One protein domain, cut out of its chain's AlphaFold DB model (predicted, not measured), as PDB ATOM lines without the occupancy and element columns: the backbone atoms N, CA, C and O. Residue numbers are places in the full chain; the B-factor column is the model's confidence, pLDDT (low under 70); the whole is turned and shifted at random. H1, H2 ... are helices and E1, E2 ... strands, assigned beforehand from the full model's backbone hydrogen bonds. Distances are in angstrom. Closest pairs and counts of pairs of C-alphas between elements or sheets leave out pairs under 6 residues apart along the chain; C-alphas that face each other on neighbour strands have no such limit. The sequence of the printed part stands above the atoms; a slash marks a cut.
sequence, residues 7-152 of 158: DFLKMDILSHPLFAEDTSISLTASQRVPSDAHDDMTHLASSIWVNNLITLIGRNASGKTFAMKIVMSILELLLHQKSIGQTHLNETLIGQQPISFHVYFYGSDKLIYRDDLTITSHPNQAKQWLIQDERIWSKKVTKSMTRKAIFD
ATOM      1  N   ASP A   7      30.224 -34.082 -40.404       93.19
ATOM      2  CA  ASP A   7      31.102 -33.025 -40.893       93.19
ATOM      3  C   ASP A   7      30.365 -32.251 -42.001       93.19
ATOM      4  O   ASP A   7      29.959 -32.835 -43.010       93.19
ATOM      5  N   PHE A   8      30.157 -30.943 -41.817       94.56
ATOM      6  CA  PHE A   8      29.518 -30.080 -42.819       94.56
ATOM      7  C   PHE A   8      30.403 -29.946 -44.063       94.56
ATOM      8  O   PHE A   8      31.589 -29.633 -43.967       94.56
ATOM      9  N   LEU A   9      29.821 -30.168 -45.243       94.19
ATOM     10  CA  LEU A   9      30.545 -30.112 -46.511       94.19
ATOM     11  C   LEU A   9      30.171 -28.887 -47.336       94.19
ATOM     12  O   LEU A   9      31.050 -28.216 -47.881       94.19
ATOM     13  N   LYS A  10      28.868 -28.655 -47.502       94.19
ATOM     14  CA  LYS A  10      28.318 -27.715 -48.480       94.19
ATOM     15  C   LYS A  10      26.871 -27.370 -48.135       94.19
ATOM     16  O   LYS A  10      26.146 -28.224 -47.632       94.19
ATOM     17  N   MET A  11      26.450 -26.155 -48.459       95.94
ATOM     18  CA  MET A  11      25.062 -25.706 -48.450       95.94
ATOM     19  C   MET A  11      24.768 -24.965 -49.747       95.94
ATOM     20  O   MET A  11      25.457 -23.997 -50.067       95.94
ATOM     21  N   ASP A  12      23.743 -25.404 -50.466       95.31
ATOM     22  CA  ASP A  12      23.158 -24.648 -51.572       95.31
ATOM     23  C   ASP A  12      21.935 -23.886 -51.057       95.31
ATOM     24  O   ASP A  12      21.135 -24.445 -50.304       95.31
ATOM     25  N   ILE A  13      21.822 -22.612 -51.432       95.00
ATOM     26  CA  ILE A  13      20.727 -21.716 -51.048       95.00
ATOM     27  C   ILE A  13      19.942 -21.381 -52.311       95.00
ATOM     28  O   ILE A  13      20.480 -20.774 -53.235       95.00
ATOM     29  N   LEU A  14      18.666 -21.754 -52.332       94.12
ATOM     30  CA  LEU A  14      17.809 -21.688 -53.511       94.12
ATOM     31  C   LEU A  14      16.641 -20.736 -53.269       94.12
ATOM     32  O   LEU A  14      16.022 -20.746 -52.202       94.12
ATOM     33  N   SER A  15      16.324 -19.931 -54.284       92.75
ATOM     34  CA  SER A  15      15.162 -19.024 -54.302       92.75
ATOM     35  C   SER A  15      15.135 -17.972 -53.182       92.75
ATOM     36  O   SER A  15      14.111 -17.334 -52.945       92.75
ATOM     37  N   HIS A  16      16.263 -17.736 -52.508       93.19
ATOM     38  CA  HIS A  16      16.368 -16.684 -51.506       93.19
ATOM     39  C   HIS A  16      16.588 -15.315 -52.189       93.19
ATOM     40  O   HIS A  16      17.600 -15.147 -52.866       93.19
ATOM     41  N   PRO A  17      15.745 -14.286 -51.955       91.50
ATOM     42  CA  PRO A  17      15.764 -13.037 -52.737       91.50
ATOM     43  C   PRO A  17      17.080 -12.238 -52.734       91.50
ATOM     44  O   PRO A  17      17.331 -11.455 -53.642       91.50
ATOM     45  N   LEU A  18      17.904 -12.392 -51.693       90.50
ATOM     46  CA  LEU A  18      19.212 -11.723 -51.575       90.50
ATOM     47  C   LEU A  18      20.394 -12.506 -52.163       90.50
ATOM     48  O   LEU A  18      21.524 -12.026 -52.093       90.50
ATOM     49  N   PHE A  19      20.160 -13.699 -52.707       86.94
ATOM     50  CA  PHE A  19      21.197 -14.538 -53.296       86.94
ATOM     51  C   PHE A  19      20.932 -14.757 -54.783       86.94
ATOM     52  O   PHE A  19      19.791 -14.731 -55.236       86.94
ATOM     53  N   ALA A  20      22.002 -14.969 -55.548       83.94
ATOM     54  CA  ALA A  20      21.872 -15.448 -56.919       83.94
ATOM     55  C   ALA A  20      21.360 -16.898 -56.909       83.94
ATOM     56  O   ALA A  20      21.623 -17.621 -55.944       83.94
ATOM     57  N   GLU A  21      20.681 -17.317 -57.981       73.06
ATOM     58  CA  GLU A  21      19.969 -18.605 -58.051       73.06
ATOM     59  C   GLU A  21      20.845 -19.839 -57.752       73.06
ATOM     60  O   GLU A  21      20.335 -20.813 -57.213       73.06
ATOM     61  N   ASP A  22      22.161 -19.761 -57.978       71.69
ATOM     62  CA  ASP A  22      23.118 -20.857 -57.749       71.69
ATOM     63  C   ASP A  22      24.078 -20.597 -56.573       71.69
ATOM     64  O   ASP A  22      25.258 -20.971 -56.603       71.69
ATOM     65  N   THR A  23      23.622 -19.900 -55.530       88.88
ATOM     66  CA  THR A  23      24.516 -19.571 -54.414       88.88
ATOM     67  C   THR A  23      24.836 -20.800 -53.576       88.88
ATOM     68  O   THR A  23      23.957 -21.455 -53.019       88.88
ATOM     69  N   SER A  24      26.135 -21.055 -53.415       90.56
ATOM     70  CA  SER A  24      26.645 -22.163 -52.625       90.56
ATOM     71  C   SER A  24      27.747 -21.735 -51.667       90.56
ATOM     72  O   SER A  24      28.631 -20.952 -52.019       90.56
ATOM     73  N   ILE A  25      27.720 -22.299 -50.463       91.38
ATOM     74  CA  ILE A  25      28.763 -22.161 -49.449       91.38
ATOM     75  C   ILE A  25      29.338 -23.552 -49.194       91.38
ATOM     76  O   ILE A  25      28.632 -24.445 -48.741       91.38
ATOM     77  N   SER A  26      30.622 -23.747 -49.493       90.88
ATOM     78  CA  SER A  26      31.286 -25.054 -49.433       90.88
ATOM     79  C   SER A  26      32.533 -24.994 -48.568       90.88
ATOM     80  O   SER A  26      33.386 -24.136 -48.791       90.88
ATOM     81  N   LEU A  27      32.671 -25.953 -47.646       88.88
ATOM     82  CA  LEU A  27      33.948 -26.231 -46.997       88.88
ATOM     83  C   LEU A  27      34.825 -27.197 -47.784       88.88
ATOM     84  O   LEU A  27      36.031 -27.259 -47.551       88.88
ATOM     85  N   THR A  28      34.253 -27.932 -48.738       85.06
ATOM     86  CA  THR A  28      35.065 -28.789 -49.600       85.06
ATOM     87  C   THR A  28      35.977 -27.963 -50.490       85.06
ATOM     88  O   THR A  28      35.557 -26.956 -51.064       85.06
ATOM     89  N   ALA A  29      37.232 -28.396 -50.598       78.25
ATOM     90  CA  ALA A  29      38.235 -27.734 -51.419       78.25
ATOM     91  C   ALA A  29      37.744 -27.588 -52.860       78.25
ATOM     92  O   ALA A  29      37.156 -28.516 -53.402       78.25
ATOM     93  N   SER A  30      38.014 -26.453 -53.502       63.91
ATOM     94  CA  SER A  30      37.559 -26.193 -54.876       63.91
ATOM     95  C   SER A  30      38.510 -26.775 -55.926       63.91
ATOM     96  O   SER A  30      38.075 -27.153 -57.011       63.91
ATOM     97  N   GLN A  31      39.791 -26.957 -55.595       62.19
ATOM     98  CA  GLN A  31      40.825 -27.474 -56.502       62.19
ATOM     99  C   GLN A  31      41.271 -28.897 -56.128       62.19
ATOM    100  O   GLN A  31      40.879 -29.430 -55.086       62.19
ATOM    101  N   ARG A  32      42.023 -29.554 -57.023       63.09
ATOM    102  CA  ARG A  32      42.634 -30.862 -56.750       63.09
ATOM    103  C   ARG A  32      43.739 -30.663 -55.717       63.09
ATOM    104  O   ARG A  32      44.600 -29.820 -55.921       63.09
ATOM    105  N   VAL A  33      43.696 -31.439 -54.643       61.06
ATOM    106  CA  VAL A  33      44.667 -31.372 -53.547       61.06
ATOM    107  C   VAL A  33      45.890 -32.219 -53.937       61.06
ATOM    108  O   VAL A  33      45.713 -33.418 -54.182       61.06
ATOM    109  N   PRO A  34      47.093 -31.630 -54.099       59.47
ATOM    110  CA  PRO A  34      48.339 -32.379 -54.292       59.47
ATOM    111  C   PRO A  34      48.645 -33.252 -53.068       59.47
ATOM    112  O   PRO A  34      48.145 -32.975 -51.986       59.47
ATOM    113  N   SER A  35      49.469 -34.289 -53.221       59.44
ATOM    114  CA  SER A  35      49.795 -35.262 -52.160       59.44
ATOM    115  C   SER A  35      50.597 -34.711 -50.975       59.44
ATOM    116  O   SER A  35      50.861 -35.457 -50.035       59.44
ATOM    117  N   ASP A  36      51.016 -33.452 -51.038       58.31
ATOM    118  CA  ASP A  36      51.871 -32.832 -50.030       58.31
ATOM    119  C   ASP A  36      51.054 -32.495 -48.771       58.31
ATOM    120  O   ASP A  36      49.830 -32.397 -48.827       58.31
ATOM    121  N   ALA A  37      51.706 -32.379 -47.615       53.72
ATOM    122  CA  ALA A  37      51.023 -32.137 -46.346       53.72
ATOM    123  C   ALA A  37      50.261 -30.797 -46.378       53.72
ATOM    124  O   ALA A  37      50.865 -29.737 -46.525       53.72
ATOM    125  N   HIS A  38      48.933 -30.859 -46.237       67.19
ATOM    126  CA  HIS A  38      48.064 -29.687 -46.109       67.19
ATOM    127  C   HIS A  38      47.578 -29.593 -44.666       67.19
ATOM    128  O   HIS A  38      46.533 -30.148 -44.333       67.19
ATOM    129  N   ASP A  39      48.331 -28.900 -43.814       71.56
ATOM    130  CA  ASP A  39      47.990 -28.734 -42.390       71.56
ATOM    131  C   ASP A  39      46.622 -28.043 -42.187       71.56
ATOM    132  O   ASP A  39      45.925 -28.276 -41.199       71.56
ATOM    133  N   ASP A  40      46.175 -27.264 -43.176       76.12
ATOM    134  CA  ASP A  40      44.903 -26.535 -43.155       76.12
ATOM    135  C   ASP A  40      43.711 -27.347 -43.689       76.12
ATOM    136  O   ASP A  40      42.619 -26.800 -43.888       76.12
ATOM    137  N   MET A  41      43.885 -28.644 -43.958       81.50
ATOM    138  CA  MET A  41      42.861 -29.467 -44.599       81.50
ATOM    139  C   MET A  41      42.681 -30.818 -43.915       81.50
ATOM    140  O   MET A  41      43.628 -31.464 -43.481       81.50
ATOM    141  N   THR A  42      41.439 -31.292 -43.893       83.06
ATOM    142  CA  THR A  42      41.094 -32.621 -43.385       83.06
ATOM    143  C   THR A  42      40.642 -33.521 -44.531       83.06
ATOM    144  O   THR A  42      39.697 -33.202 -45.262       83.06
ATOM    145  N   HIS A  43      41.300 -34.675 -44.690       86.88
ATOM    146  CA  HIS A  43      40.832 -35.734 -45.585       86.88
ATOM    147  C   HIS A  43      39.734 -36.550 -44.909       86.88
ATOM    148  O   HIS A  43      39.944 -37.094 -43.826       86.88
ATOM    149  N   LEU A  44      38.570 -36.656 -45.553       83.69
ATOM    150  CA  LEU A  44      37.434 -37.410 -45.011       83.69
ATOM    151  C   LEU A  44      37.273 -38.780 -45.685       83.69
ATOM    152  O   LEU A  44      37.174 -39.801 -45.003       83.69
ATOM    153  N   ALA A  45      37.248 -38.811 -47.023       81.94
ATOM    154  CA  ALA A  45      37.204 -40.032 -47.837       81.94
ATOM    155  C   ALA A  45      37.343 -39.723 -49.334       81.94
ATOM    156  O   ALA A  45      36.855 -38.700 -49.802       81.94
ATOM    157  N   SER A  46      37.912 -40.649 -50.121       82.50
ATOM    158  CA  SER A  46      38.034 -40.516 -51.589       82.50
ATOM    159  C   SER A  46      38.566 -39.121 -51.992       82.50
ATOM    160  O   SER A  46      39.626 -38.724 -51.512       82.50
ATOM    161  N   SER A  47      37.851 -38.364 -52.830       78.88
ATOM    162  CA  SER A  47      38.198 -36.994 -53.227       78.88
ATOM    163  C   SER A  47      37.655 -35.895 -52.296       78.88
ATOM    164  O   SER A  47      37.693 -34.719 -52.670       78.88
ATOM    165  N   ILE A  48      37.102 -36.245 -51.129       82.94
ATOM    166  CA  ILE A  48      36.566 -35.297 -50.142       82.94
ATOM    167  C   ILE A  48      37.700 -34.806 -49.253       82.94
ATOM    168  O   ILE A  48      38.203 -35.523 -48.387       82.94
ATOM    169  N   TRP A  49      38.041 -33.547 -49.473       85.69
ATOM    170  CA  TRP A  49      38.939 -32.770 -48.642       85.69
ATOM    171  C   TRP A  49      38.199 -31.521 -48.192       85.69
ATOM    172  O   TRP A  49      37.606 -30.830 -49.030       85.69
ATOM    173  N   VAL A  50      38.212 -31.259 -46.892       87.06
ATOM    174  CA  VAL A  50      37.542 -30.118 -46.268       87.06
ATOM    175  C   VAL A  50      38.597 -29.136 -45.786       87.06
ATOM    176  O   VAL A  50      39.577 -29.544 -45.169       87.06
ATOM    177  N   ASN A  51      38.410 -27.855 -46.089       84.62
ATOM    178  CA  ASN A  51      39.252 -26.796 -45.550       84.62
ATOM    179  C   ASN A  51      38.896 -26.579 -44.077       84.62
ATOM    180  O   ASN A  51      37.730 -26.347 -43.751       84.62
ATOM    181  N   ASN A  52      39.900 -26.602 -43.204       83.19
ATOM    182  CA  ASN A  52      39.743 -26.274 -41.786       83.19
ATOM    183  C   ASN A  52      39.543 -24.759 -41.584       83.19
ATOM    184  O   ASN A  52      39.003 -24.337 -40.563       83.19
ATOM    185  N   LEU A  53      39.948 -23.943 -42.569       78.75
ATOM    186  CA  LEU A  53      39.825 -22.488 -42.571       78.75
ATOM    187  C   LEU A  53      39.290 -21.979 -43.913       78.75
ATOM    188  O   LEU A  53      39.740 -22.400 -44.977       78.75
ATOM    189  N   ILE A  54      38.341 -21.037 -43.865       80.50
ATOM    190  CA  ILE A  54      37.794 -20.367 -45.053       80.50
ATOM    191  C   ILE A  54      37.661 -18.879 -44.793       80.50
ATOM    192  O   ILE A  54      37.132 -18.453 -43.768       80.50
ATOM    193  N   THR A  55      38.086 -18.093 -45.776       77.88
ATOM    194  CA  THR A  55      38.001 -16.636 -45.738       77.88
ATOM    195  C   THR A  55      36.879 -16.156 -46.648       77.88
ATOM    196  O   THR A  55      36.915 -16.363 -47.860       77.88
ATOM    197  N   LEU A  56      35.895 -15.454 -46.081       80.75
ATOM    198  CA  LEU A  56      34.876 -14.735 -46.847       80.75
ATOM    199  C   LEU A  56      35.367 -13.314 -47.148       80.75
ATOM    200  O   LEU A  56      35.483 -12.483 -46.247       80.75
ATOM    201  N   ILE A  57      35.635 -13.018 -48.420       76.38
ATOM    202  CA  ILE A  57      36.189 -11.732 -48.869       76.38
ATOM    203  C   ILE A  57      35.105 -10.916 -49.583       76.38
ATOM    204  O   ILE A  57      34.341 -11.435 -50.387       76.38
ATOM    205  N   GLY A  58      35.032  -9.617 -49.291       71.38
ATOM    206  CA  GLY A  58      34.115  -8.682 -49.949       71.38
ATOM    207  C   GLY A  58      34.097  -7.325 -49.247       71.38
ATOM    208  O   GLY A  58      34.495  -7.231 -48.086       71.38
ATOM    209  N   ARG A  59      33.593  -6.274 -49.905       73.06
ATOM    210  CA  ARG A  59      33.463  -4.924 -49.307       73.06
ATOM    211  C   ARG A  59      32.552  -4.928 -48.069       73.06
ATOM    212  O   ARG A  59      31.795  -5.878 -47.854       73.06
ATOM    213  N   ASN A  60      32.595  -3.893 -47.234       69.00
ATOM    214  CA  ASN A  60      31.600  -3.747 -46.162       69.00
ATOM    215  C   ASN A  60      30.176  -3.764 -46.747       69.00
ATOM    216  O   ASN A  60      29.979  -3.375 -47.895       69.00
ATOM    217  N   ALA A  61      29.212  -4.299 -45.988       70.88
ATOM    218  CA  ALA A  61      27.817  -4.490 -46.414       70.88
ATOM    219  C   ALA A  61      27.586  -5.405 -47.644       70.88
ATOM    220  O   ALA A  61      26.474  -5.483 -48.147       70.88
ATOM    221  N   SER A  62      28.584  -6.180 -48.084       78.56
ATOM    222  CA  SER A  62      28.438  -7.175 -49.173       78.56
ATOM    223  C   SER A  62      27.653  -8.447 -48.805       78.56
ATOM    224  O   SER A  62      27.670  -9.408 -49.561       78.56
ATOM    225  N   GLY A  63      27.014  -8.504 -47.632       83.81
ATOM    226  CA  GLY A  63      26.205  -9.663 -47.229       83.81
ATOM    227  C   GLY A  63      26.962 -10.834 -46.582       83.81
ATOM    228  O   GLY A  63      26.331 -11.817 -46.217       83.81
ATOM    229  N   LYS A  64      28.281 -10.743 -46.340       89.81
ATOM    230  CA  LYS A  64      29.071 -11.825 -45.697       89.81
ATOM    231  C   LYS A  64      28.500 -12.297 -44.352       89.81
ATOM    232  O   LYS A  64      28.300 -13.487 -44.140       89.81
ATOM    233  N   THR A  65      28.218 -11.359 -43.446       90.38
ATOM    234  CA  THR A  65      27.633 -11.662 -42.130       90.38
ATOM    235  C   THR A  65      26.242 -12.271 -42.267       90.38
ATOM    236  O   THR A  65      25.889 -13.166 -41.512       90.38
ATOM    237  N   PHE A  66      25.465 -11.810 -43.247       91.88
ATOM    238  CA  PHE A  66      24.128 -12.324 -43.519       91.88
ATOM    239  C   PHE A  66      24.174 -13.778 -44.015       91.88
ATOM    240  O   PHE A  66      23.478 -14.629 -43.471       91.88
ATOM    241  N   ALA A  67      25.073 -14.086 -44.955       91.06
ATOM    242  CA  ALA A  67      25.321 -15.449 -45.417       91.06
ATOM    243  C   ALA A  67      25.742 -16.381 -44.270       91.06
ATOM    244  O   ALA A  67      25.182 -17.464 -44.119       91.06
ATOM    245  N   MET A  68      26.659 -15.934 -43.402       92.50
ATOM    246  CA  MET A  68      27.058 -16.721 -42.229       92.50
ATOM    247  C   MET A  68      25.918 -16.934 -41.235       92.50
ATOM    248  O   MET A  68      25.776 -18.041 -40.723       92.50
ATOM    249  N   LYS A  69      25.082 -15.916 -40.984       94.88
ATOM    250  CA  LYS A  69      23.897 -16.062 -40.128       94.88
ATOM    251  C   LYS A  69      22.948 -17.135 -40.661       94.88
ATOM    252  O   LYS A  69      22.437 -17.914 -39.861       94.88
ATOM    253  N   ILE A  70      22.736 -17.199 -41.976       95.44
ATOM    254  CA  ILE A  70      21.904 -18.239 -42.597       95.44
ATOM    255  C   ILE A  70      22.522 -19.618 -42.396       95.44
ATOM    256  O   ILE A  70      21.845 -20.498 -41.872       95.44
ATOM    257  N   VAL A  71      23.808 -19.793 -42.726       95.56
ATOM    258  CA  VAL A  71      24.494 -21.085 -42.548       95.56
ATOM    259  C   VAL A  71      24.401 -21.553 -41.100       95.56
ATOM    260  O   VAL A  71      23.980 -22.678 -40.850       95.56
ATOM    261  N   MET A  72      24.733 -20.684 -40.143       95.81
ATOM    262  CA  MET A  72      24.648 -21.005 -38.717       95.81
ATOM    263  C   MET A  72      23.224 -21.380 -38.312       95.81
ATOM    264  O   MET A  72      23.036 -22.393 -37.653       95.81
ATOM    265  N   SER A  73      22.221 -20.614 -38.740       97.25
ATOM    266  CA  SER A  73      20.830 -20.859 -38.345       97.25
ATOM    267  C   SER A  73      20.282 -22.172 -38.900       97.25
ATOM    268  O   SER A  73      19.592 -22.892 -38.183       97.25
ATOM    269  N   ILE A  74      20.621 -22.523 -40.143       97.69
ATOM    270  CA  ILE A  74      20.245 -23.815 -40.730       97.69
ATOM    271  C   ILE A  74      20.966 -24.962 -40.013       97.69
ATOM    272  O   ILE A  74      20.335 -25.957 -39.676       97.69
ATOM    273  N   LEU A  75      22.259 -24.831 -39.700       96.69
ATOM    274  CA  LEU A  75      22.972 -25.864 -38.938       96.69
ATOM    275  C   LEU A  75      22.421 -26.025 -37.512       96.69
ATOM    276  O   LEU A  75      22.325 -27.144 -37.017       96.69
ATOM    277  N   GLU A  76      22.024 -24.935 -36.856       96.94
ATOM    278  CA  GLU A  76      21.357 -24.981 -35.552       96.94
ATOM    279  C   GLU A  76      19.997 -25.687 -35.613       96.94
ATOM    280  O   GLU A  76      19.688 -26.493 -34.729       96.94
ATOM    281  N   LEU A  77      19.209 -25.413 -36.656       96.75
ATOM    282  CA  LEU A  77      17.937 -26.084 -36.913       96.75
ATOM    283  C   LEU A  77      18.141 -27.598 -37.078       96.75
ATOM    284  O   LEU A  77      17.519 -28.381 -36.363       96.75
ATOM    285  N   LEU A  78      19.062 -28.001 -37.959       95.62
ATOM    286  CA  LEU A  78      19.263 -29.406 -38.334       95.62
ATOM    287  C   LEU A  78      20.004 -30.232 -37.270       95.62
ATOM    288  O   LEU A  78      19.686 -31.397 -37.050       95.62
ATOM    289  N   LEU A  79      21.015 -29.658 -36.608       94.44
ATOM    290  CA  LEU A  79      21.942 -30.422 -35.757       94.44
ATOM    291  C   LEU A  79      21.767 -30.173 -34.256       94.44
ATOM    292  O   LEU A  79      22.231 -30.979 -33.448       94.44
ATOM    293  N   HIS A  80      21.119 -29.071 -33.863       92.62
ATOM    294  CA  HIS A  80      21.020 -28.654 -32.458       92.62
ATOM    295  C   HIS A  80      19.590 -28.669 -31.910       92.62
ATOM    296  O   HIS A  80      19.365 -28.156 -30.813       92.62
ATOM    297  N   GLN A  81      18.640 -29.273 -32.634       89.38
ATOM    298  CA  GLN A  81      17.230 -29.382 -32.224       89.38
ATOM    299  C   GLN A  81      16.590 -28.015 -31.920       89.38
ATOM    300  O   GLN A  81      15.681 -27.915 -31.093       89.38
ATOM    301  N   LYS A  82      17.075 -26.940 -32.555       95.56
ATOM    302  CA  LYS A  82      16.464 -25.617 -32.423       95.56
ATOM    303  C   LYS A  82      15.299 -25.501 -33.393       95.56
ATOM    304  O   LYS A  82      15.429 -25.833 -34.559       95.56
ATOM    305  N   SER A  83      14.176 -24.960 -32.942       94.50
ATOM    306  CA  SER A  83      13.109 -24.528 -33.852       94.50
ATOM    307  C   SER A  83      13.525 -23.277 -34.634       94.50
ATOM    308  O   SER A  83      14.392 -22.524 -34.190       94.50
ATOM    309  N   ILE A  84      12.853 -22.994 -35.757       94.94
ATOM    310  CA  ILE A  84      13.069 -21.782 -36.574       94.94
ATOM    311  C   ILE A  84      13.143 -20.516 -35.702       94.94
ATOM    312  O   ILE A  84      14.072 -19.723 -35.845       94.94
ATOM    313  N   GLY A  85      12.213 -20.354 -34.754       93.69
ATOM    314  CA  GLY A  85      12.144 -19.177 -33.880       93.69
ATOM    315  C   GLY A  85      13.264 -19.062 -32.840       93.69
ATOM    316  O   GLY A  85      13.436 -17.996 -32.259       93.69
ATOM    317  N   GLN A  86      14.035 -20.128 -32.609       95.25
ATOM    318  CA  GLN A  86      15.209 -20.136 -31.724       95.25
ATOM    319  C   GLN A  86      16.528 -19.883 -32.479       95.25
ATOM    320  O   GLN A  86      17.598 -19.906 -31.870       95.25
ATOM    321  N   THR A  87      16.454 -19.662 -33.793       96.00
ATOM    322  CA  THR A  87      17.583 -19.336 -34.676       96.00
ATOM    323  C   THR A  87      17.422 -17.915 -35.233       96.00
ATOM    324  O   THR A  87      16.430 -17.240 -34.954       96.00
ATOM    325  N   HIS A  88      18.339 -17.459 -36.094       95.25
ATOM    326  CA  HIS A  88      18.171 -16.190 -36.816       95.25
ATOM    327  C   HIS A  88      17.373 -16.323 -38.125       95.25
ATOM    328  O   HIS A  88      17.363 -15.387 -38.930       95.25
ATOM    329  N   LEU A  89      16.673 -17.440 -38.370       95.06
ATOM    330  CA  LEU A  89      15.874 -17.624 -39.590       95.06
ATOM    331  C   LEU A  89      14.751 -16.591 -39.731       95.06
ATOM    332  O   LEU A  89      14.558 -16.073 -40.822       95.06
ATOM    333  N   ASN A  90      14.080 -16.187 -38.649       93.00
ATOM    334  CA  ASN A  90      13.040 -15.147 -38.730       93.00
ATOM    335  C   ASN A  90      13.579 -13.762 -39.146       93.00
ATOM    336  O   ASN A  90      12.826 -12.938 -39.660       93.00
ATOM    337  N   GLU A  91      14.867 -13.492 -38.913       91.56
ATOM    338  CA  GLU A  91      15.535 -12.251 -39.334       91.56
ATOM    339  C   GLU A  91      16.138 -12.353 -40.737       91.56
ATOM    340  O   GLU A  91      16.321 -11.338 -41.409       91.56
ATOM    341  N   THR A  92      16.527 -13.564 -41.142       93.44
ATOM    342  CA  THR A  92      17.304 -13.790 -42.363       93.44
ATOM    343  C   THR A  92      16.446 -14.240 -43.530       93.44
ATOM    344  O   THR A  92      16.692 -13.805 -44.647       93.44
ATOM    345  N   LEU A  93      15.403 -15.032 -43.303       93.75
ATOM    346  CA  LEU A  93      14.452 -15.386 -44.345       93.75
ATOM    347  C   LEU A  93      13.562 -14.180 -44.656       93.75
ATOM    348  O   LEU A  93      12.933 -13.595 -43.768       93.75
ATOM    349  N   ILE A  94      13.509 -13.806 -45.933       91.56
ATOM    350  CA  ILE A  94      12.713 -12.678 -46.420       91.56
ATOM    351  C   ILE A  94      11.914 -13.055 -47.666       91.56
ATOM    352  O   ILE A  94      12.315 -13.913 -48.446       91.56
ATOM    353  N   GLY A  95      10.810 -12.345 -47.892       88.56
ATOM    354  CA  GLY A  95       9.908 -12.592 -49.015       88.56
ATOM    355  C   GLY A  95       8.706 -13.450 -48.623       88.56
ATOM    356  O   GLY A  95       8.431 -13.653 -47.445       88.56
ATOM    357  N   GLN A  96       7.955 -13.886 -49.634       85.06
ATOM    358  CA  GLN A  96       6.739 -14.701 -49.478       85.06
ATOM    359  C   GLN A  96       6.840 -16.053 -50.194       85.06
ATOM    360  O   GLN A  96       5.997 -16.921 -49.995       85.06
ATOM    361  N   GLN A  97       7.853 -16.222 -51.045       91.06
ATOM    362  CA  GLN A  97       8.077 -17.465 -51.772       91.06
ATOM    363  C   GLN A  97       8.839 -18.462 -50.890       91.06
ATOM    364  O   GLN A  97       9.643 -18.028 -50.059       91.06
ATOM    365  N   PRO A  98       8.618 -19.776 -51.065       95.56
ATOM    366  CA  PRO A  98       9.410 -20.791 -50.389       95.56
ATOM    367  C   PRO A  98      10.900 -20.655 -50.711       95.56
ATOM    368  O   PRO A  98      11.286 -20.432 -51.859       95.56
ATOM    369  N   ILE A  99      11.734 -20.824 -49.691       96.31
ATOM    370  CA  ILE A  99      13.194 -20.812 -49.787       96.31
ATOM    371  C   ILE A  99      13.677 -22.221 -49.481       96.31
ATOM    372  O   ILE A  99      13.243 -22.818 -48.494       96.31
ATOM    373  N   SER A 100      14.563 -22.756 -50.320       97.00
ATOM    374  CA  SER A 100      15.062 -24.122 -50.153       97.00
ATOM    375  C   SER A 100      16.560 -24.157 -49.887       97.00
ATOM    376  O   SER A 100      17.318 -23.310 -50.361       97.00
ATOM    377  N   PHE A 101      16.980 -25.166 -49.138       97.44
ATOM    378  CA  PHE A 101      18.360 -25.434 -48.778       97.44
ATOM    379  C   PHE A 101      18.692 -26.879 -49.136       97.44
ATOM    380  O   PHE A 101      17.904 -27.787 -48.874       97.44
ATOM    381  N   HIS A 102      19.864 -27.099 -49.725       97.06
ATOM    382  CA  HIS A 102      20.436 -28.439 -49.855       97.06
ATOM    383  C   HIS A 102      21.709 -28.492 -49.029       97.06
ATOM    384  O   HIS A 102      22.708 -27.859 -49.382       97.06
ATOM    385  N   VAL A 103      21.667 -29.213 -47.912       97.69
ATOM    386  CA  VAL A 103      22.759 -29.257 -46.936       97.69
ATOM    387  C   VAL A 103      23.430 -30.620 -46.990       97.69
ATOM    388  O   VAL A 103      22.777 -31.652 -46.887       97.69
ATOM    389  N   TYR A 104      24.746 -30.634 -47.165       96.81
ATOM    390  CA  TYR A 104      25.513 -31.857 -47.362       96.81
ATOM    391  C   TYR A 104      26.434 -32.115 -46.179       96.81
ATOM    392  O   TYR A 104      27.213 -31.240 -45.786       96.81
ATOM    393  N   PHE A 105      26.402 -33.349 -45.679       96.06
ATOM    394  CA  PHE A 105      27.238 -33.805 -44.572       96.06
ATOM    395  C   PHE A 105      27.989 -35.082 -44.927       96.06
ATOM    396  O   PHE A 105      27.512 -35.903 -45.713       96.06
ATOM    397  N   TYR A 106      29.142 -35.276 -44.300       94.81
ATOM    398  CA  TYR A 106      29.816 -36.567 -44.242       94.81
ATOM    399  C   TYR A 106      29.719 -37.139 -42.831       94.81
ATOM    400  O   TYR A 106      30.079 -36.471 -41.864       94.81
ATOM    401  N   GLY A 107      29.223 -38.365 -42.708       94.19
ATOM    402  CA  GLY A 107      29.103 -39.048 -41.430       94.19
ATOM    403  C   GLY A 107      30.331 -39.876 -41.074       94.19
ATOM    404  O   GLY A 107      31.020 -40.430 -41.935       94.19
ATOM    405  N   SER A 108      30.566 -40.046 -39.773       92.62
ATOM    406  CA  SER A 108      31.558 -40.996 -39.245       92.62
ATOM    407  C   SER A 108      31.278 -42.456 -39.646       92.62
ATOM    408  O   SER A 108      32.166 -43.303 -39.590       92.62
ATOM    409  N   ASP A 109      30.057 -42.750 -40.093       92.94
ATOM    410  CA  ASP A 109      29.619 -44.016 -40.695       92.94
ATOM    411  C   ASP A 109      30.026 -44.185 -42.174       92.94
ATOM    412  O   ASP A 109      29.717 -45.205 -42.797       92.94
ATOM    413  N   LYS A 110      30.765 -43.214 -42.729       91.31
ATOM    414  CA  LYS A 110      31.257 -43.176 -44.114       91.31
ATOM    415  C   LYS A 110      30.149 -43.010 -45.160       91.31
ATOM    416  O   LYS A 110      30.335 -43.377 -46.330       91.31
ATOM    417  N   LEU A 111      29.008 -42.449 -44.759       93.62
ATOM    418  CA  LEU A 111      27.938 -42.032 -45.658       93.62
ATOM    419  C   LEU A 111      28.019 -40.532 -45.947       93.62
ATOM    420  O   LEU A 111      28.475 -39.738 -45.126       93.62
ATOM    421  N   ILE A 112      27.561 -40.145 -47.135       94.62
ATOM    422  CA  ILE A 112      27.237 -38.750 -47.442       94.62
ATOM    423  C   ILE A 112      25.745 -38.600 -47.310       94.62
ATOM    424  O   ILE A 112      24.999 -39.390 -47.893       94.62
ATOM    425  N   TYR A 113      25.352 -37.559 -46.600       96.50
ATOM    426  CA  TYR A 113      23.977 -37.150 -46.433       96.50
ATOM    427  C   TYR A 113      23.709 -35.894 -47.255       96.50
ATOM    428  O   TYR A 113      24.586 -35.032 -47.369       96.50
ATOM    429  N   ARG A 114      22.504 -35.799 -47.815       97.44
ATOM    430  CA  ARG A 114      21.939 -34.555 -48.338       97.44
ATOM    431  C   ARG A 114      20.590 -34.337 -47.679       97.44
ATOM    432  O   ARG A 114      19.739 -35.215 -47.765       97.44
ATOM    433  N   ASP A 115      20.424 -33.188 -47.057       97.62
ATOM    434  CA  ASP A 115      19.167 -32.736 -46.487       97.62
ATOM    435  C   ASP A 115      18.560 -31.663 -47.394       97.62
ATOM    436  O   ASP A 115      19.163 -30.602 -47.590       97.62
ATOM    437  N   ASP A 116      17.422 -31.985 -48.006       97.81
ATOM    438  CA  ASP A 116      16.645 -31.077 -48.840       97.81
ATOM    439  C   ASP A 116      15.544 -30.460 -47.977       97.81
ATOM    440  O   ASP A 116      14.536 -31.107 -47.705       97.81
ATOM    441  N   LEU A 117      15.730 -29.208 -47.566       98.12
ATOM    442  CA  LEU A 117      14.831 -28.493 -46.665       98.12
ATOM    443  C   LEU A 117      14.162 -27.328 -47.394       98.12
ATOM    444  O   LEU A 117      14.855 -26.458 -47.921       98.12
ATOM    445  N   THR A 118      12.835 -27.241 -47.356       98.06
ATOM    446  CA  THR A 118      12.073 -26.098 -47.877       98.06
ATOM    447  C   THR A 118      11.329 -25.401 -46.747       98.06
ATOM    448  O   THR A 118      10.538 -26.011 -46.031       98.06
ATOM    449  N   ILE A 119      11.544 -24.093 -46.613       97.50
ATOM    450  CA  ILE A 119      10.914 -23.245 -45.601       97.50
ATOM    451  C   ILE A 119      10.011 -22.225 -46.294       97.50
ATOM    452  O   ILE A 119      10.414 -21.572 -47.256       97.50
ATOM    453  N   THR A 120       8.788 -22.067 -45.797       96.62
ATOM    454  CA  THR A 120       7.785 -21.144 -46.341       96.62
ATOM    455  C   THR A 120       7.278 -20.170 -45.284       96.62
ATOM    456  O   THR A 120       7.359 -20.434 -44.082       96.62
ATOM    457  N   SER A 121       6.777 -19.018 -45.723       94.19
ATOM    458  CA  SER A 121       6.227 -18.012 -44.813       94.19
ATOM    459  C   SER A 121       4.928 -18.505 -44.167       94.19
ATOM    460  O   SER A 121       4.111 -19.169 -44.807       94.19
ATOM    461  N   HIS A 122       4.722 -18.185 -42.890       90.94
ATOM    462  CA  HIS A 122       3.506 -18.556 -42.178       90.94
ATOM    463  C   HIS A 122       2.315 -17.735 -42.713       90.94
ATOM    464  O   HIS A 122       2.352 -16.504 -42.650       90.94
ATOM    465  N   PRO A 123       1.208 -18.366 -43.157       85.94
ATOM    466  CA  PRO A 123       0.121 -17.669 -43.855       85.94
ATOM    467  C   PRO A 123      -0.572 -16.601 -42.994       85.94
ATOM    468  O   PRO A 123      -0.958 -15.550 -43.493       85.94
ATOM    469  N   ASN A 124      -0.694 -16.856 -41.687       86.38
ATOM    470  CA  ASN A 124      -1.436 -15.996 -40.756       86.38
ATOM    471  C   ASN A 124      -0.559 -15.235 -39.745       86.38
ATOM    472  O   ASN A 124      -1.094 -14.574 -38.858       86.38
ATOM    473  N   GLN A 125       0.771 -15.362 -39.810       84.19
ATOM    474  CA  GLN A 125       1.669 -14.773 -38.810       84.19
ATOM    475  C   GLN A 125       2.842 -14.095 -39.507       84.19
ATOM    476  O   GLN A 125       3.759 -14.740 -40.012       84.19
ATOM    477  N   ALA A 126       2.798 -12.763 -39.539       81.44
ATOM    478  CA  ALA A 126       3.828 -11.967 -40.184       81.44
ATOM    479  C   ALA A 126       5.210 -12.267 -39.581       81.44
ATOM    480  O   ALA A 126       5.365 -12.313 -38.361       81.44
ATOM    481  N   LYS A 127       6.214 -12.422 -40.454       79.75
ATOM    482  CA  LYS A 127       7.616 -12.715 -40.098       79.75
ATOM    483  C   LYS A 127       7.830 -14.030 -39.337       79.75
ATOM    484  O   LYS A 127       8.850 -14.183 -38.669       79.75
ATOM    485  N   GLN A 128       6.896 -14.966 -39.445       90.12
ATOM    486  CA  GLN A 128       7.110 -16.340 -39.016       90.12
ATOM    487  C   GLN A 128       7.237 -17.258 -40.221       90.12
ATOM    488  O   GLN A 128       6.696 -16.979 -41.293       90.12
ATOM    489  N   TRP A 129       7.959 -18.352 -40.028       95.31
ATOM    490  CA  TRP A 129       8.282 -19.316 -41.067       95.31
ATOM    491  C   TRP A 129       8.002 -20.733 -40.575       95.31
ATOM    492  O   TRP A 129       8.070 -21.014 -39.377       95.31
ATOM    493  N   LEU A 130       7.674 -21.614 -41.510       95.25
ATOM    494  CA  LEU A 130       7.325 -23.010 -41.281       95.25
ATOM    495  C   LEU A 130       8.154 -23.892 -42.211       95.25
ATOM    496  O   LEU A 130       8.388 -23.525 -43.363       95.25
ATOM    497  N   ILE A 131       8.553 -25.070 -41.735       96.75
ATOM    498  CA  ILE A 131       9.088 -26.114 -42.614       96.75
ATOM    499  C   ILE A 131       7.929 -26.618 -43.475       96.75
ATOM    500  O   ILE A 131       6.914 -27.069 -42.948       96.75
ATOM    501  N   GLN A 132       8.063 -26.480 -44.792       97.06
ATOM    502  CA  GLN A 132       7.079 -26.947 -45.765       97.06
ATOM    503  C   GLN A 132       7.337 -28.402 -46.159       97.06
ATOM    504  O   GLN A 132       6.393 -29.179 -46.257       97.06
ATOM    505  N   ASP A 133       8.601 -28.740 -46.414       97.56
ATOM    506  CA  ASP A 133       9.042 -30.076 -46.809       97.56
ATOM    507  C   ASP A 133      10.481 -30.305 -46.335       97.56
ATOM    508  O   ASP A 133      11.268 -29.357 -46.250       97.56
ATOM    509  N   GLU A 134      10.808 -31.555 -46.023       97.44
ATOM    510  CA  GLU A 134      12.150 -31.980 -45.628       97.44
ATOM    511  C   GLU A 134      12.395 -33.408 -46.118       97.44
ATOM    512  O   GLU A 134      11.602 -34.322 -45.859       97.44
ATOM    513  N   ARG A 135      13.505 -33.620 -46.829       97.44
ATOM    514  CA  ARG A 135      13.879 -34.939 -47.336       97.44
ATOM    515  C   ARG A 135      15.366 -35.200 -47.193       97.44
ATOM    516  O   ARG A 135      16.198 -34.578 -47.846       97.44
ATOM    517  N   ILE A 136      15.681 -36.241 -46.429       96.69
ATOM    518  CA  ILE A 136      17.052 -36.690 -46.209       96.69
ATOM    519  C   ILE A 136      17.388 -37.841 -47.159       96.69
ATOM    520  O   ILE A 136      16.677 -38.843 -47.257       96.69
ATOM    521  N   TRP A 137      18.527 -37.714 -47.825       96.75
ATOM    522  CA  TRP A 137      19.128 -38.722 -48.682       96.75
ATOM    523  C   TRP A 137      20.453 -39.173 -48.097       96.75
ATOM    524  O   TRP A 137      21.175 -38.384 -47.490       96.75
ATOM    525  N   SER A 138      20.827 -40.424 -48.348       95.50
ATOM    526  CA  SER A 138      22.154 -40.921 -48.007       95.50
ATOM    527  C   SER A 138      22.709 -41.838 -49.088       95.50
ATOM    528  O   SER A 138      21.973 -42.502 -49.819       95.50
ATOM    529  N   LYS A 139      24.037 -41.866 -49.217       94.00
ATOM    530  CA  LYS A 139      24.740 -42.836 -50.066       94.00
ATOM    531  C   LYS A 139      26.134 -43.129 -49.531       94.00
ATOM    532  O   LYS A 139      26.758 -42.298 -48.873       94.00
ATOM    533  N   LYS A 140      26.649 -44.313 -49.858       91.94
ATOM    534  CA  LYS A 140      28.013 -44.725 -49.503       91.94
ATOM    535  C   LYS A 140      29.049 -43.993 -50.349       91.94
ATOM    536  O   LYS A 140      28.864 -43.845 -51.556       91.94
ATOM    537  N   VAL A 141      30.172 -43.629 -49.731       87.69
ATOM    538  CA  VAL A 141      31.358 -43.159 -50.459       87.69
ATOM    539  C   VAL A 141      32.171 -44.349 -50.942       87.69
ATOM    540  O   VAL A 141      32.571 -45.202 -50.150       87.69
ATOM    541  N   THR A 142      32.469 -44.395 -52.239       84.44
ATOM    542  CA  THR A 142      33.421 -45.363 -52.800       84.44
ATOM    543  C   THR A 142      34.710 -44.664 -53.222       84.44
ATOM    544  O   THR A 142      34.734 -43.464 -53.495       84.44
ATOM    545  N   LYS A 143      35.814 -45.417 -53.289       78.44
ATOM    546  CA  LYS A 143      37.131 -44.862 -53.648       78.44
ATOM    547  C   LYS A 143      37.148 -44.214 -55.039       78.44
ATOM    548  O   LYS A 143      37.897 -43.267 -55.230       78.44
ATOM    549  N   SER A 144      36.320 -44.693 -55.969       80.06
ATOM    550  CA  SER A 144      36.258 -44.226 -57.359       80.06
ATOM    551  C   SER A 144      35.345 -43.017 -57.587       80.06
ATOM    552  O   SER A 144      35.299 -42.504 -58.704       80.06
ATOM    553  N   MET A 145      34.602 -42.557 -56.572       84.06
ATOM    554  CA  MET A 145      33.704 -41.414 -56.738       84.06
ATOM    555  C   MET A 145      34.480 -40.123 -56.972       84.06
ATOM    556  O   MET A 145      35.421 -39.790 -56.259       84.06
ATOM    557  N   THR A 146      34.037 -39.360 -57.967       83.31
ATOM    558  CA  THR A 146      34.510 -37.995 -58.184       83.31
ATOM    559  C   THR A 146      33.798 -37.029 -57.238       83.31
ATOM    560  O   THR A 146      32.695 -37.305 -56.760       83.31
ATOM    561  N   ARG A 147      34.371 -35.837 -57.029       79.94
ATOM    562  CA  ARG A 147      33.733 -34.773 -56.233       79.94
ATOM    563  C   ARG A 147      32.340 -34.403 -56.750       79.94
ATOM    564  O   ARG A 147      31.434 -34.186 -55.957       79.94
ATOM    565  N   LYS A 148      32.144 -34.368 -58.072       84.69
ATOM    566  CA  LYS A 148      30.819 -34.113 -58.655       84.69
ATOM    567  C   LYS A 148      29.833 -35.221 -58.269       84.69
ATOM    568  O   LYS A 148      28.747 -34.926 -57.788       84.69
ATOM    569  N   ALA A 149      30.245 -36.483 -58.401       86.44
ATOM    570  CA  ALA A 149      29.411 -37.632 -58.053       86.44
ATOM    571  C   ALA A 149      29.072 -37.701 -56.554       86.44
ATOM    572  O   ALA A 149      28.054 -38.276 -56.184       86.44
ATOM    573  N   ILE A 150      29.902 -37.119 -55.686       87.69
ATOM    574  CA  ILE A 150      29.653 -36.997 -54.242       87.69
ATOM    575  C   ILE A 150      28.430 -36.122 -53.948       87.69
ATOM    576  O   ILE A 150      27.602 -36.514 -53.130       87.69
ATOM    577  N   PHE A 151      28.250 -35.010 -54.655       90.06
ATOM    578  CA  PHE A 151      27.106 -34.111 -54.446       90.06
ATOM    579  C   PHE A 151      25.904 -34.421 -55.344       90.06
ATOM    580  O   PHE A 151      24.837 -33.843 -55.170       90.06
ATOM    581  N   ASP A 152      26.047 -35.370 -56.267       89.81
ATOM    582  CA  ASP A 152      24.966 -35.794 -57.149       89.81
ATOM    583  C   ASP A 152      24.097 -36.884 -56.503       89.81
ATOM    584  O   ASP A 152      24.501 -38.043 -56.386       89.81
TER     585      ASP A 152
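This is residues 7 to 152 of the 158 residues of an uncharacterized protein of Lactobacillus rhamnosus MTCC 5462 (UniProt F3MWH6). A twisted five-stranded sheet makes a wall, with the long helix H1 crossing one of its faces and short H2 packed on H1. Beside one end of the sheet the small hairpin E3 and E4 forms a separate two-stranded piece, with the short helix H3 near it, and residues 57 to 62 stick out in the link before H1. The printed part has 146 residues, with seven named strands and three named helices in the order E1 E2 E3 E4 H1 H2 E5 E6 E7 H3; the class is mixed, helices and strands. The larger sheet runs E2 E1 E5 E6 E7, antiparallel throughout. The whole is compact, with a radius of gyration of the C-alphas of 16.4 A and spans of 55 by 37 by 26 A.

E1, residues 7 to 14, begins at C-alpha 7 (31.102, -33.025, -40.893) and is 21.6 A long. E2 holds residues 23 to 26, E3 residues 41 to 45 and E4 residues 48 to 51. H1, residues 64 to 79, starts at C-alpha 64 (29.071, -11.825, -45.697) and measures 22.3 A; H2 is residues 89 to 92. E5, residues 99 to 107, is 25.6 A long, E6, residues 111 to 121, 32.4 A, and E7, residues 129 to 140, 33.3 A. H3, residues 147 to 151, ends at C-alpha 151 (27.106, -34.111, -54.446).

In the hairpin of E1 and E2, N 11 and O 25 are 2.8 A apart, within hydrogen-bond range. E1 and E5 are antiparallel at 164 degrees, with N 9 and O 104 at 2.9 A. E5, E6 and E7 form a meander, each strand the antiparallel neighbour of the one before, with N 101 and O 117 at 2.8 A and N 114 and O 137 at 2.9 A. E7 bends by 54 degrees at residue 132. In the hairpin of E3 and E4, N 42 and O 50 are 2.9 A apart. The closest C-alphas of E1 and E4, those of Leu 9 and Val 50, are 7.0 A apart. H1 is on the five-stranded sheet at a height of 10.0 A and runs across the strands, at 63 degrees to E1 on the local plane; this gives two layers, a helix on one face of a sheet. H1 and H2 touch, their closest C-alphas being those of Ser 73 and Leu 89, 6.0 A apart. H3 only grazes that sheet, with residues 150 to 151. Every O i to N i+4 pair of H1 is within hydrogen-bond range; H3 has 0 of 1, with 2 of 2 O i to N i+3 pairs, and H2 is too short for an O i to N i+4 pair.

The two C-alphas farthest apart, those of Asp 36 and Asn 124, are 56.7 A apart. The printed part has no cut. The links E2 to E3 and E4 to H1 are long. Mean pLDDT of the printed part is 88.0; residues 30 to 38 and residue 60 are under 70.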